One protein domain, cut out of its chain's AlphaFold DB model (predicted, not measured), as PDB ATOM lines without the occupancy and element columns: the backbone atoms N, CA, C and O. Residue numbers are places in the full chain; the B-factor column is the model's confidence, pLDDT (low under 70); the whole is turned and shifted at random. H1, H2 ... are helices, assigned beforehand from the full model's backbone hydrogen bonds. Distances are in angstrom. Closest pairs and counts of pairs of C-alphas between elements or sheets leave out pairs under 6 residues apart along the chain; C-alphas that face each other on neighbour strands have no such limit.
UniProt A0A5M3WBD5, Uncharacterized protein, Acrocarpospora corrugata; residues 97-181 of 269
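AT A GLANCE: This is residues 97 to 181 of the 269 residues of an uncharacterized protein of Acrocarpospora corrugata (UniProt A0A5M3WBD5). Long helix H3 makes the longest axis; the helical hairpin H1-H2 packs on its earlier part through H2, and the hairpin H4-H5 packs on its later part. H1, H2 and H3 form an up-and-down bundle, each running against the one before. The 85 printed residues include five named helices, H1 to H5 in order, and no named strand: all helix, compact, radius of gyration of the C-alphas 13.1 A, spans 40 by 26 by 17 A.

HOW THE PARTS SIT: H3, residues 124 to 146, forms hairpins with H2, residues 112 to 121 (closest C-alphas Arg 127 and Gln 119, 6.0 A), and H4, residues 157 to 164 (Leu 138 and Leu 158, 5.6 A). H5, residues 168 to 178, only just touches H3, with 3 pairs of C-alphas within 8 A. H1, residues 97 to 108, is near H3. Every O i to N i+4 pair is within hydrogen-bond range except in H3, 17 of 19.

IN THESE COORDINATES: H3 is 33.4 A long, from (-26.214, 18.941, -48.965) to (-47.435, 29.667, -25.470).

THE WHOLE: No cut; no long link. Residues 97 and 146 to 155 have pLDDT under 70.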
ATOM      1  N   ALA A  97     -19.778  32.476 -45.983       68.62
ATOM      2  CA  ALA A  97     -20.194  33.839 -45.627       68.62
ATOM      3  C   ALA A  97     -21.642  34.129 -46.051       68.62
ATOM      4  O   ALA A  97     -22.400  34.751 -45.305       68.62
ATOM      5  N   ALA A  98     -22.045  33.644 -47.232       70.38
ATOM      6  CA  ALA A  98     -23.434  33.723 -47.677       70.38
ATOM      7  C   ALA A  98     -24.356  32.940 -46.729       70.38
ATOM      8  O   ALA A  98     -25.409  33.443 -46.333       70.38
ATOM      9  N   LEU A  99     -23.925  31.748 -46.306       78.69
ATOM     10  CA  LEU A  99     -24.649  30.934 -45.340       78.69
ATOM     11  C   LEU A  99     -24.732  31.604 -43.962       78.69
ATOM     12  O   LEU A  99     -25.811  31.649 -43.379       78.69
ATOM     13  N   ALA A 100     -23.637  32.192 -43.474       75.94
ATOM     14  CA  ALA A 100     -23.615  32.931 -42.212       75.94
ATOM     15  C   ALA A 100     -24.584  34.124 -42.225       75.94
ATOM     16  O   ALA A 100     -25.317  34.336 -41.261       75.94
ATOM     17  N   LEU A 101     -24.660  34.863 -43.337       77.56
ATOM     18  CA  LEU A 101     -25.623  35.955 -43.482       77.56
ATOM     19  C   LEU A 101     -27.068  35.445 -43.476       77.56
ATOM     20  O   LEU A 101     -27.926  36.059 -42.844       77.56
ATOM     21  N   ARG A 102     -27.350  34.332 -44.168       80.19
ATOM     22  CA  ARG A 102     -28.684  33.711 -44.176       80.19
ATOM     23  C   ARG A 102     -29.080  33.208 -42.795       80.19
ATOM     24  O   ARG A 102     -30.216  33.427 -42.388       80.19
ATOM     25  N   ARG A 103     -28.139  32.614 -42.060       83.88
ATOM     26  CA  ARG A 103     -28.331  32.176 -40.675       83.88
ATOM     27  C   ARG A 103     -28.669  33.357 -39.766       83.88
ATOM     28  O   ARG A 103     -29.717  33.348 -39.134       83.88
ATOM     29  N   ALA A 104     -27.861  34.417 -39.803       78.25
ATOM     30  CA  ALA A 104     -28.113  35.636 -39.036       78.25
ATOM     31  C   ALA A 104     -29.426  36.332 -39.438       78.25
ATOM     32  O   ALA A 104     -30.052  37.009 -38.628       78.25
ATOM     33  N   GLN A 105     -29.851  36.198 -40.698       76.44
ATOM     34  CA  GLN A 105     -31.146  36.703 -41.140       76.44
ATOM     35  C   GLN A 105     -32.292  35.883 -40.537       76.44
ATOM     36  O   GLN A 105     -33.252  36.477 -40.069       76.44
ATOM     37  N   PHE A 106     -32.177  34.556 -40.509       82.31
ATOM     38  CA  PHE A 106     -33.189  33.674 -39.925       82.31
ATOM     39  C   PHE A 106     -33.312  33.841 -38.404       82.31
ATOM     40  O   PHE A 106     -34.415  33.826 -37.870       82.31
ATOM     41  N   GLU A 107     -32.193  34.075 -37.713       83.50
ATOM     42  CA  GLU A 107     -32.168  34.377 -36.273       83.50
ATOM     43  C   GLU A 107     -32.933  35.655 -35.911       83.50
ATOM     44  O   GLU A 107     -33.475  35.761 -34.811       83.50
ATOM     45  N   ARG A 108     -32.981  36.632 -36.823       73.25
ATOM     46  CA  ARG A 108     -33.747  37.872 -36.639       73.25
ATOM     47  C   ARG A 108     -35.187  37.694 -37.099       73.25
ATOM     48  O   ARG A 108     -36.113  37.897 -36.321       73.25
ATOM     49  N   ASP A 109     -35.345  37.248 -38.340       75.62
ATOM     50  CA  ASP A 109     -36.610  37.159 -39.052       75.62
ATOM     51  C   ASP A 109     -36.933  35.685 -39.324       75.62
ATOM     52  O   ASP A 109     -36.517  35.085 -40.322       75.62
ATOM     53  N   ARG A 110     -37.697  35.082 -38.413       80.69
ATOM     54  CA  ARG A 110     -38.127  33.684 -38.506       80.69
ATOM     55  C   ARG A 110     -39.268  33.573 -39.503       80.69
ATOM     56  O   ARG A 110     -40.427  33.726 -39.138       80.69
ATOM     57  N   CYS A 111     -38.961  33.335 -40.773       80.19
ATOM     58  CA  CYS A 111     -39.990  33.108 -41.786       80.19
ATOM     59  C   CYS A 111     -39.608  32.004 -42.773       80.19
ATOM     60  O   CYS A 111     -38.427  31.740 -43.026       80.19
ATOM     61  N   LEU A 112     -40.629  31.390 -43.377       84.88
ATOM     62  CA  LEU A 112     -40.458  30.295 -44.332       84.88
ATOM     63  C   LEU A 112     -39.566  30.689 -45.518       84.88
ATOM     64  O   LEU A 112     -38.686  29.926 -45.906       84.88
ATOM     65  N   ALA A 113     -39.740  31.893 -46.070       80.62
ATOM     66  CA  ALA A 113     -38.962  32.345 -47.224       80.62
ATOM     67  C   ALA A 113     -37.454  32.425 -46.920       80.62
ATOM     68  O   ALA A 113     -36.619  32.121 -47.774       80.62
ATOM     69  N   ILE A 114     -37.091  32.813 -45.692       78.19
ATOM     70  CA  ILE A 114     -35.690  32.863 -45.264       78.19
ATOM     71  C   ILE A 114     -35.164  31.450 -45.011       78.19
ATOM     72  O   ILE A 114     -34.042  31.160 -45.422       78.19
ATOM     73  N   TYR A 115     -35.973  30.561 -44.428       86.38
ATOM     74  CA  TYR A 115     -35.614  29.150 -44.263       86.38
ATOM     75  C   TYR A 115     -35.333  28.456 -45.605       86.38
ATOM     76  O   TYR A 115     -34.296  27.819 -45.782       86.38
ATOM     77  N   GLN A 116     -36.201  28.656 -46.598       87.75
ATOM     78  CA  GLN A 116     -36.009  28.142 -47.955       87.75
ATOM     79  C   GLN A 116     -34.714  28.671 -48.578       87.75
ATOM     80  O   GLN A 116     -33.934  27.915 -49.158       87.75
ATOM     81  N   ALA A 117     -34.450  29.971 -48.425       81.00
ATOM     82  CA  ALA A 117     -33.222  30.580 -48.921       81.00
ATOM     83  C   ALA A 117     -31.970  30.065 -48.188       81.00
ATOM     84  O   ALA A 117     -30.913  29.937 -48.812       81.00
ATOM     85  N   LEU A 118     -32.075  29.760 -46.891       85.56
ATOM     86  CA  LEU A 118     -31.015  29.140 -46.097       85.56
ATOM     87  C   LEU A 118     -30.697  27.737 -46.632       85.56
ATOM     88  O   LEU A 118     -29.542  27.464 -46.956       85.56
ATOM     89  N   GLN A 119     -31.716  26.896 -46.824       87.25
ATOM     90  CA  GLN A 119     -31.562  25.533 -47.345       87.25
ATOM     91  C   GLN A 119     -31.032  25.498 -48.786       87.25
ATOM     92  O   GLN A 119     -30.208  24.648 -49.130       87.25
ATOM     93  N   ALA A 120     -31.439  26.456 -49.622       85.38
ATOM     94  CA  ALA A 120     -30.939  26.591 -50.990       85.38
ATOM     95  C   ALA A 120     -29.466  27.035 -51.054       85.38
ATOM     96  O   ALA A 120     -28.761  26.687 -51.997       85.38
ATOM     97  N   THR A 121     -29.001  27.803 -50.062       80.75
ATOM     98  CA  THR A 121     -27.607  28.281 -49.991       80.75
ATOM     99  C   THR A 121     -26.670  27.219 -49.405       80.75
ATOM    100  O   THR A 121     -25.469  27.243 -49.664       80.75
ATOM    101  N   ALA A 122     -27.201  26.294 -48.607       85.44
ATOM    102  CA  ALA A 122     -26.425  25.268 -47.928       85.44
ATOM    103  C   ALA A 122     -26.045  24.093 -48.843       85.44
ATOM    104  O   ALA A 122     -26.865  23.578 -49.616       85.44
ATOM    105  N   SER A 123     -24.807  23.615 -48.683       81.94
ATOM    106  CA  SER A 123     -24.352  22.335 -49.236       81.94
ATOM    107  C   SER A 123     -25.172  21.174 -48.656       81.94
ATOM    108  O   SER A 123     -25.560  21.262 -47.487       81.94
ATOM    109  N   PRO A 124     -25.401  20.079 -49.408       83.62
ATOM    110  CA  PRO A 124     -26.214  18.941 -48.965       83.62
ATOM    111  C   PRO A 124     -25.859  18.425 -47.564       83.62
ATOM    112  O   PRO A 124     -26.754  18.260 -46.739       83.62
ATOM    113  N   ASP A 125     -24.565  18.302 -47.258       83.75
ATOM    114  CA  ASP A 125     -24.066  17.790 -45.973       83.75
ATOM    115  C   ASP A 125     -24.443  18.675 -44.774       83.75
ATOM    116  O   ASP A 125     -24.616  18.195 -43.657       83.75
ATOM    117  N   ARG A 126     -24.606  19.987 -44.997       83.56
ATOM    118  CA  ARG A 126     -24.930  20.972 -43.952       83.56
ATOM    119  C   ARG A 126     -26.432  21.205 -43.792       83.56
ATOM    120  O   ARG A 126     -26.841  21.835 -42.819       83.56
ATOM    121  N   ARG A 127     -27.271  20.716 -44.714       88.38
ATOM    122  CA  ARG A 127     -28.728  20.949 -44.675       88.38
ATOM    123  C   ARG A 127     -29.388  20.345 -43.444       88.38
ATOM    124  O   ARG A 127     -30.253  20.991 -42.858       88.38
ATOM    125  N   LEU A 128     -28.961  19.145 -43.035       88.38
ATOM    126  CA  LEU A 128     -29.486  18.490 -41.834       88.38
ATOM    127  C   LEU A 128     -29.118  19.255 -40.559       88.38
ATOM    128  O   LEU A 128     -29.989  19.506 -39.734       88.38
ATOM    129  N   GLU A 129     -27.859  19.674 -40.422       88.75
ATOM    130  CA  GLU A 129     -27.399  20.466 -39.272       88.75
ATOM    131  C   GLU A 129     -28.194  21.775 -39.144       88.75
ATOM    132  O   GLU A 129     -28.705  22.107 -38.074       88.75
ATOM    133  N   LEU A 130     -28.368  22.490 -40.260       88.75
ATOM    134  CA  LEU A 130     -29.134  23.737 -40.299       88.75
ATOM    135  C   LEU A 130     -30.621  23.521 -40.038       88.75
ATOM    136  O   LEU A 130     -31.242  24.366 -39.399       88.75
ATOM    137  N   ARG A 131     -31.189  22.406 -40.511       92.94
ATOM    138  CA  ARG A 131     -32.576  22.028 -40.229       92.94
ATOM    139  C   ARG A 131     -32.783  21.846 -38.732       92.94
ATOM    140  O   ARG A 131     -33.676  22.473 -38.178       92.94
ATOM    141  N   VAL A 132     -31.962  21.018 -38.082       93.69
ATOM    142  CA  VAL A 132     -32.085  20.739 -36.641       93.69
ATOM    143  C   VAL A 132     -32.007  22.037 -35.846       93.69
ATOM    144  O   VAL A 132     -32.923  22.346 -35.088       93.69
ATOM    145  N   TRP A 133     -30.983  22.848 -36.113       93.88
ATOM    146  CA  TRP A 133     -30.808  24.145 -35.469       93.88
ATOM    147  C   TRP A 133     -32.004  25.092 -35.688       93.88
ATOM    148  O   TRP A 133     -32.504  25.699 -34.741       93.88
ATOM    149  N   ALA A 134     -32.494  25.214 -36.925       92.25
ATOM    150  CA  ALA A 134     -33.610  26.099 -37.248       92.25
ATOM    151  C   ALA A 134     -34.917  25.648 -36.579       92.25
ATOM    152  O   ALA A 134     -35.661  26.479 -36.060       92.25
ATOM    153  N   LEU A 135     -35.193  24.340 -36.563       92.62
ATOM    154  CA  LEU A 135     -36.379  23.783 -35.915       92.62
ATOM    155  C   LEU A 135     -36.316  23.923 -34.393       92.62
ATOM    156  O   LEU A 135     -37.339  24.194 -33.771       92.62
ATOM    157  N   GLU A 136     -35.143  23.767 -33.781       91.94
ATOM    158  CA  GLU A 136     -34.958  24.019 -32.349       91.94
ATOM    159  C   GLU A 136     -35.246  25.472 -31.986       91.94
ATOM    160  O   GLU A 136     -35.971  25.723 -31.020       91.94
ATOM    161  N   LEU A 137     -34.748  26.417 -32.790       88.81
ATOM    162  CA  LEU A 137     -35.029  27.837 -32.610       88.81
ATOM    163  C   LEU A 137     -36.536  28.114 -32.701       88.81
ATOM    164  O   LEU A 137     -37.115  28.675 -31.776       88.81
ATOM    165  N   LEU A 138     -37.190  27.624 -33.758       89.81
ATOM    166  CA  LEU A 138     -38.629  27.797 -33.963       89.81
ATOM    167  C   LEU A 138     -39.475  27.140 -32.858       89.81
ATOM    168  O   LEU A 138     -40.485  27.701 -32.434       89.81
ATOM    169  N   ARG A 139     -39.066  25.967 -32.355       90.25
ATOM    170  CA  ARG A 139     -39.704  25.312 -31.199       90.25
ATOM    171  C   ARG A 139     -39.521  26.127 -29.924       90.25
ATOM    172  O   ARG A 139     -40.439  26.185 -29.110       90.25
ATOM    173  N   HIS A 140     -38.356  26.740 -29.723       86.12
ATOM    174  CA  HIS A 140     -38.135  27.635 -28.593       86.12
ATOM    175  C   HIS A 140     -39.098  28.825 -28.653       86.12
ATOM    176  O   HIS A 140     -39.818  29.061 -27.683       86.12
ATOM    177  N   ASP A 141     -39.205  29.496 -29.802       83.38
ATOM    178  CA  ASP A 141     -40.124  30.627 -29.953       83.38
ATOM    179  C   ASP A 141     -41.578  30.202 -29.718       83.38
ATOM    180  O   ASP A 141     -42.304  30.867 -28.982       83.38
ATOM    181  N   ALA A 142     -41.990  29.054 -30.260       83.00
ATOM    182  CA  ALA A 142     -43.335  28.521 -30.076       83.00
ATOM    183  C   ALA A 142     -43.664  28.235 -28.596       83.00
ATOM    184  O   ALA A 142     -44.754  28.564 -28.124       83.00
ATOM    185  N   ARG A 143     -42.702  27.702 -27.827       83.50
ATOM    186  CA  ARG A 143     -42.843  27.526 -26.369       83.50
ATOM    187  C   ARG A 143     -42.965  28.860 -25.642       83.50
ATOM    188  O   ARG A 143     -43.796  28.983 -24.748       83.50
ATOM    189  N   THR A 144     -42.168  29.859 -26.026       78.25
ATOM    190  CA  THR A 144     -42.250  31.193 -25.409       78.25
ATOM    191  C   THR A 144     -43.564  31.901 -25.736       78.25
ATOM    192  O   THR A 144     -44.163  32.497 -24.847       78.25
ATOM    193  N   ALA A 145     -44.069  31.762 -26.966       70.06
ATOM    194  CA  ALA A 145     -45.353  32.315 -27.380       70.06
ATOM    195  C   ALA A 145     -46.521  31.684 -26.605       70.06
ATOM    196  O   ALA A 145     -47.441  32.392 -26.203       70.06
ATOM    197  N   ARG A 146     -46.447  30.378 -26.302       61.38
ATOM    198  CA  ARG A 146     -47.435  29.667 -25.470       61.38
ATOM    199  C   ARG A 146     -47.514  30.190 -24.025       61.38
ATOM    200  O   ARG A 146     -48.533  29.997 -23.373       61.38
ATOM    201  N   SER A 147     -46.466  30.854 -23.535       59.47
ATOM    202  CA  SER A 147     -46.433  31.501 -22.212       59.47
ATOM    203  C   SER A 147     -47.120  32.882 -22.194       59.47
ATOM    204  O   SER A 147     -47.313  33.477 -21.134       59.47
ATOM    205  N   GLY A 148     -47.487  33.425 -23.362       55.91
ATOM    206  CA  GLY A 148     -48.166  34.714 -23.482       55.91
ATOM    207  C   GLY A 148     -49.609  34.683 -22.964       55.91
ATOM    208  O   GLY A 148     -50.365  33.758 -23.237       55.91
ATOM    209  N   LEU A 149     -50.017  35.740 -22.252       45.72
ATOM    210  CA  LEU A 149     -51.326  35.892 -21.586       45.72
ATOM    211  C   LEU A 149     -52.536  36.052 -22.530       45.72
ATOM    212  O   LEU A 149     -53.653  36.294 -22.078       45.72
ATOM    213  N   THR A 150     -52.345  35.940 -23.841       50.16
ATOM    214  CA  THR A 150     -53.409  36.073 -24.835       50.16
ATOM    215  C   THR A 150     -53.577  34.720 -25.505       50.16
ATOM    216  O   THR A 150     -52.683  34.308 -26.235       50.16
ATOM    217  N   GLY A 151     -54.693  34.024 -25.268       52.09
ATOM    218  CA  GLY A 151     -55.053  32.745 -25.906       52.09
ATOM    219  C   GLY A 151     -55.309  32.851 -27.417       52.09
ATOM    220  O   GLY A 151     -56.292  32.325 -27.925       52.09
ATOM    221  N   TRP A 152     -54.463  33.587 -28.131       51.00
ATOM    222  CA  TRP A 152     -54.404  33.693 -29.574       51.00
ATOM    223  C   TRP A 152     -53.097  33.051 -30.024       51.00
ATOM    224  O   TRP A 152     -52.016  33.440 -29.586       51.00
ATOM    225  N   TRP A 153     -53.213  32.052 -30.891       54.94
ATOM    226  CA  TRP A 153     -52.072  31.331 -31.426       54.94
ATOM    227  C   TRP A 153     -51.571  32.050 -32.678       54.94
ATOM    228  O   TRP A 153     -52.291  32.071 -33.683       54.94
ATOM    229  N   PRO A 154     -50.374  32.663 -32.654       57.88
ATOM    230  CA  PRO A 154     -49.815  33.260 -33.855       57.88
ATOM    231  C   PRO A 154     -49.562  32.168 -34.912       57.88
ATOM    232  O   PRO A 154     -49.292  31.018 -34.549       57.88
ATOM    233  N   PRO A 155     -49.621  32.499 -36.218       61.72
ATOM    234  CA  PRO A 155     -49.234  31.576 -37.280       61.72
ATOM    235  C   PRO A 155     -47.871  30.948 -36.986       61.72
ATOM    236  O   PRO A 155     -46.871  31.647 -36.811       61.72
ATOM    237  N   SER A 156     -47.841  29.619 -36.899       78.38
ATOM    238  CA  SER A 156     -46.634  28.909 -36.502       78.38
ATOM    239  C   SER A 156     -45.740  28.707 -37.718       78.38
ATOM    240  O   SER A 156     -45.991  27.835 -38.551       78.38
ATOM    241  N   VAL A 157     -44.673  29.500 -37.816       84.62
ATOM    242  CA  VAL A 157     -43.649  29.360 -38.866       84.62
ATOM    243  C   VAL A 157     -43.016  27.962 -38.835       84.62
ATOM    244  O   VAL A 157     -42.628  27.439 -39.876       84.62
ATOM    245  N   LEU A 158     -42.971  27.324 -37.658       89.12
ATOM    246  CA  LEU A 158     -42.567  25.927 -37.491       89.12
ATOM    247  C   LEU A 158     -43.420  24.977 -38.335       89.12
ATOM    248  O   LEU A 158     -42.880  24.145 -39.058       89.12
ATOM    249  N   VAL A 159     -44.744  25.123 -38.269       89.56
ATOM    250  CA  VAL A 159     -45.674  24.280 -39.027       89.56
ATOM    251  C   VAL A 159     -45.523  24.532 -40.528       89.56
ATOM    252  O   VAL A 159     -45.472  23.576 -41.298       89.56
ATOM    253  N   ASP A 160     -45.360  25.788 -40.953       88.50
ATOM    254  CA  ASP A 160     -45.138  26.124 -42.367       88.50
ATOM    255  C   ASP A 160     -43.850  25.505 -42.925       88.50
ATOM    256  O   ASP A 160     -43.840  24.995 -44.048       88.50
ATOM    257  N   VAL A 161     -42.769  25.526 -42.139       91.00
ATOM    258  CA  VAL A 161     -41.491  24.896 -42.495       91.00
ATOM    259  C   VAL A 161     -41.645  23.382 -42.618       91.00
ATOM    260  O   VAL A 161     -41.266  22.826 -43.646       91.00
ATOM    261  N   LEU A 162     -42.253  22.718 -41.634       91.75
ATOM    262  CA  LEU A 162     -42.426  21.261 -41.656       91.75
ATOM    263  C   LEU A 162     -43.351  20.803 -42.799       91.75
ATOM    264  O   LEU A 162     -43.094  19.785 -43.440       91.75
ATOM    265  N   LEU A 163     -44.387  21.589 -43.113       89.19
ATOM    266  CA  LEU A 163     -45.250  21.366 -44.275       89.19
ATOM    267  C   LEU A 163     -44.513  21.564 -45.605       89.19
ATOM    268  O   LEU A 163     -44.818  20.874 -46.577       89.19
ATOM    269  N   TRP A 164     -43.569  22.506 -45.677       89.88
ATOM    270  CA  TRP A 164     -42.733  22.702 -46.864       89.88
ATOM    271  C   TRP A 164     -41.741  21.552 -47.070       89.88
ATOM    272  O   TRP A 164     -41.527  21.135 -48.206       89.88
ATOM    273  N   GLU A 165     -41.188  20.998 -45.990       89.00
ATOM    274  CA  GLU A 165     -40.291  19.834 -46.031       89.00
ATOM    275  C   GLU A 165     -41.006  18.500 -46.270       89.00
ATOM    276  O   GLU A 165     -40.354  17.462 -46.360       89.00
ATOM    277  N   ASN A 166     -42.338  18.515 -46.387       88.88
ATOM    278  CA  ASN A 166     -43.173  17.320 -46.502       88.88
ATOM    279  C   ASN A 166     -43.069  16.375 -45.282       88.88
ATOM    280  O   ASN A 166     -43.328  15.175 -45.378       88.88
ATOM    281  N   SER A 167     -42.717  16.909 -44.109       89.56
ATOM    282  CA  SER A 167     -42.633  16.168 -42.845       89.56
ATOM    283  C   SER A 167     -43.997  16.149 -42.145       89.56
ATOM    284  O   SER A 167     -44.188  16.798 -41.118       89.56
ATOM    285  N   ALA A 168     -44.966  15.423 -42.715       88.12
ATOM    286  CA  ALA A 168     -46.366  15.452 -42.271       88.12
ATOM    287  C   ALA A 168     -46.563  15.061 -40.791       88.12
ATOM    288  O   ALA A 168     -47.326  15.724 -40.091       88.12
ATOM    289  N   GLU A 169     -45.860  14.032 -40.305       89.50
ATOM    290  CA  GLU A 169     -45.935  13.607 -38.897       89.50
ATOM    291  C   GLU A 169     -45.408  14.693 -37.954       89.50
ATOM    292  O   GLU A 169     -46.107  15.120 -37.039       89.50
ATOM    293  N   GLU A 170     -44.199  15.200 -38.206       90.94
ATOM    294  CA  GLU A 170     -43.602  16.248 -37.374       90.94
ATOM    295  C   GLU A 170     -44.455  17.521 -37.378       90.94
ATOM    296  O   GLU A 170     -44.622  18.156 -36.336       90.94
ATOM    297  N   ALA A 171     -45.021  17.884 -38.534       92.31
ATOM    298  CA  ALA A 171     -45.899  19.038 -38.670       92.31
ATOM    299  C   ALA A 171     -47.194  18.867 -37.857       92.31
ATOM    300  O   ALA A 171     -47.635  19.811 -37.201       92.31
ATOM    301  N   TRP A 172     -47.773  17.660 -37.860       90.88
ATOM    302  CA  TRP A 172     -48.961  17.316 -37.076       90.88
ATOM    303  C   TRP A 172     -48.691  17.387 -35.569       90.88
ATOM    304  O   TRP A 172     -49.453  18.016 -34.833       90.88
ATOM    305  N   GLN A 173     -47.578  16.810 -35.107       90.94
ATOM    306  CA  GLN A 173     -47.172  16.878 -33.699       90.94
ATOM    307  C   GLN A 173     -46.910  18.323 -33.257       90.94
ATOM    308  O   GLN A 173     -47.423  18.761 -32.230       90.94
ATOM    309  N   ALA A 174     -46.188  19.101 -34.069       90.38
ATOM    310  CA  ALA A 174     -45.914  20.505 -33.775       90.38
ATOM    311  C   ALA A 174     -47.194  21.349 -33.697       90.38
ATOM    312  O   ALA A 174     -47.300  22.214 -32.831       90.38
ATOM    313  N   ALA A 175     -48.178  21.099 -34.563       90.38
ATOM    314  CA  ALA A 175     -49.456  21.800 -34.519       90.38
ATOM    315  C   ALA A 175     -50.284  21.439 -33.277       90.38
ATOM    316  O   ALA A 175     -50.903  22.322 -32.688       90.38
ATOM    317  N   GLN A 176     -50.273  20.177 -32.835       88.38
ATOM    318  CA  GLN A 176     -50.926  19.777 -31.582       88.38
ATOM    319  C   GLN A 176     -50.239  20.386 -30.353       88.38
ATOM    320  O   GLN A 176     -50.906  20.848 -29.430       88.38
ATOM    321  N   GLU A 177     -48.903  20.412 -30.341       86.12
ATOM    322  CA  GLU A 177     -48.127  20.916 -29.209       86.12
ATOM    323  C   GLU A 177     -48.159  22.447 -29.125       86.12
ATOM    324  O   GLU A 177     -48.305  23.010 -28.043       86.12
ATOM    325  N   PHE A 178     -48.029  23.149 -30.243       82.62
ATOM    326  CA  PHE A 178     -47.862  24.603 -30.236       82.62
ATOM    327  C   PHE A 178     -49.063  25.367 -30.757       82.62
ATOM    328  O   PHE A 178     -49.043  26.588 -30.682       82.62
ATOM    329  N   GLY A 179     -50.095  24.679 -31.243       82.69
ATOM    330  CA  GLY A 179     -51.213  25.272 -31.961       82.69
ATOM    331  C   GLY A 179     -50.845  25.686 -33.386       82.69
ATOM    332  O   GLY A 179     -49.681  25.836 -33.761       82.69
ATOM    333  N   ALA A 180     -51.878  25.859 -34.200       84.56
ATOM    334  CA  ALA A 180     -51.770  26.274 -35.589       84.56
ATOM    335  C   ALA A 180     -53.035  27.039 -35.986       84.56
ATOM    336  O   ALA A 180     -54.090  26.876 -35.365       84.56
ATOM    337  N   VAL A 181     -52.934  27.870 -37.021       82.69
ATOM    338  CA  VAL A 181     -54.102  28.577 -37.568       82.69
ATOM    339  C   VAL A 181     -54.962  27.642 -38.418       82.69
ATOM    340  O   VAL A 181     -54.486  26.620 -38.912       82.69
TER     341      VAL A 181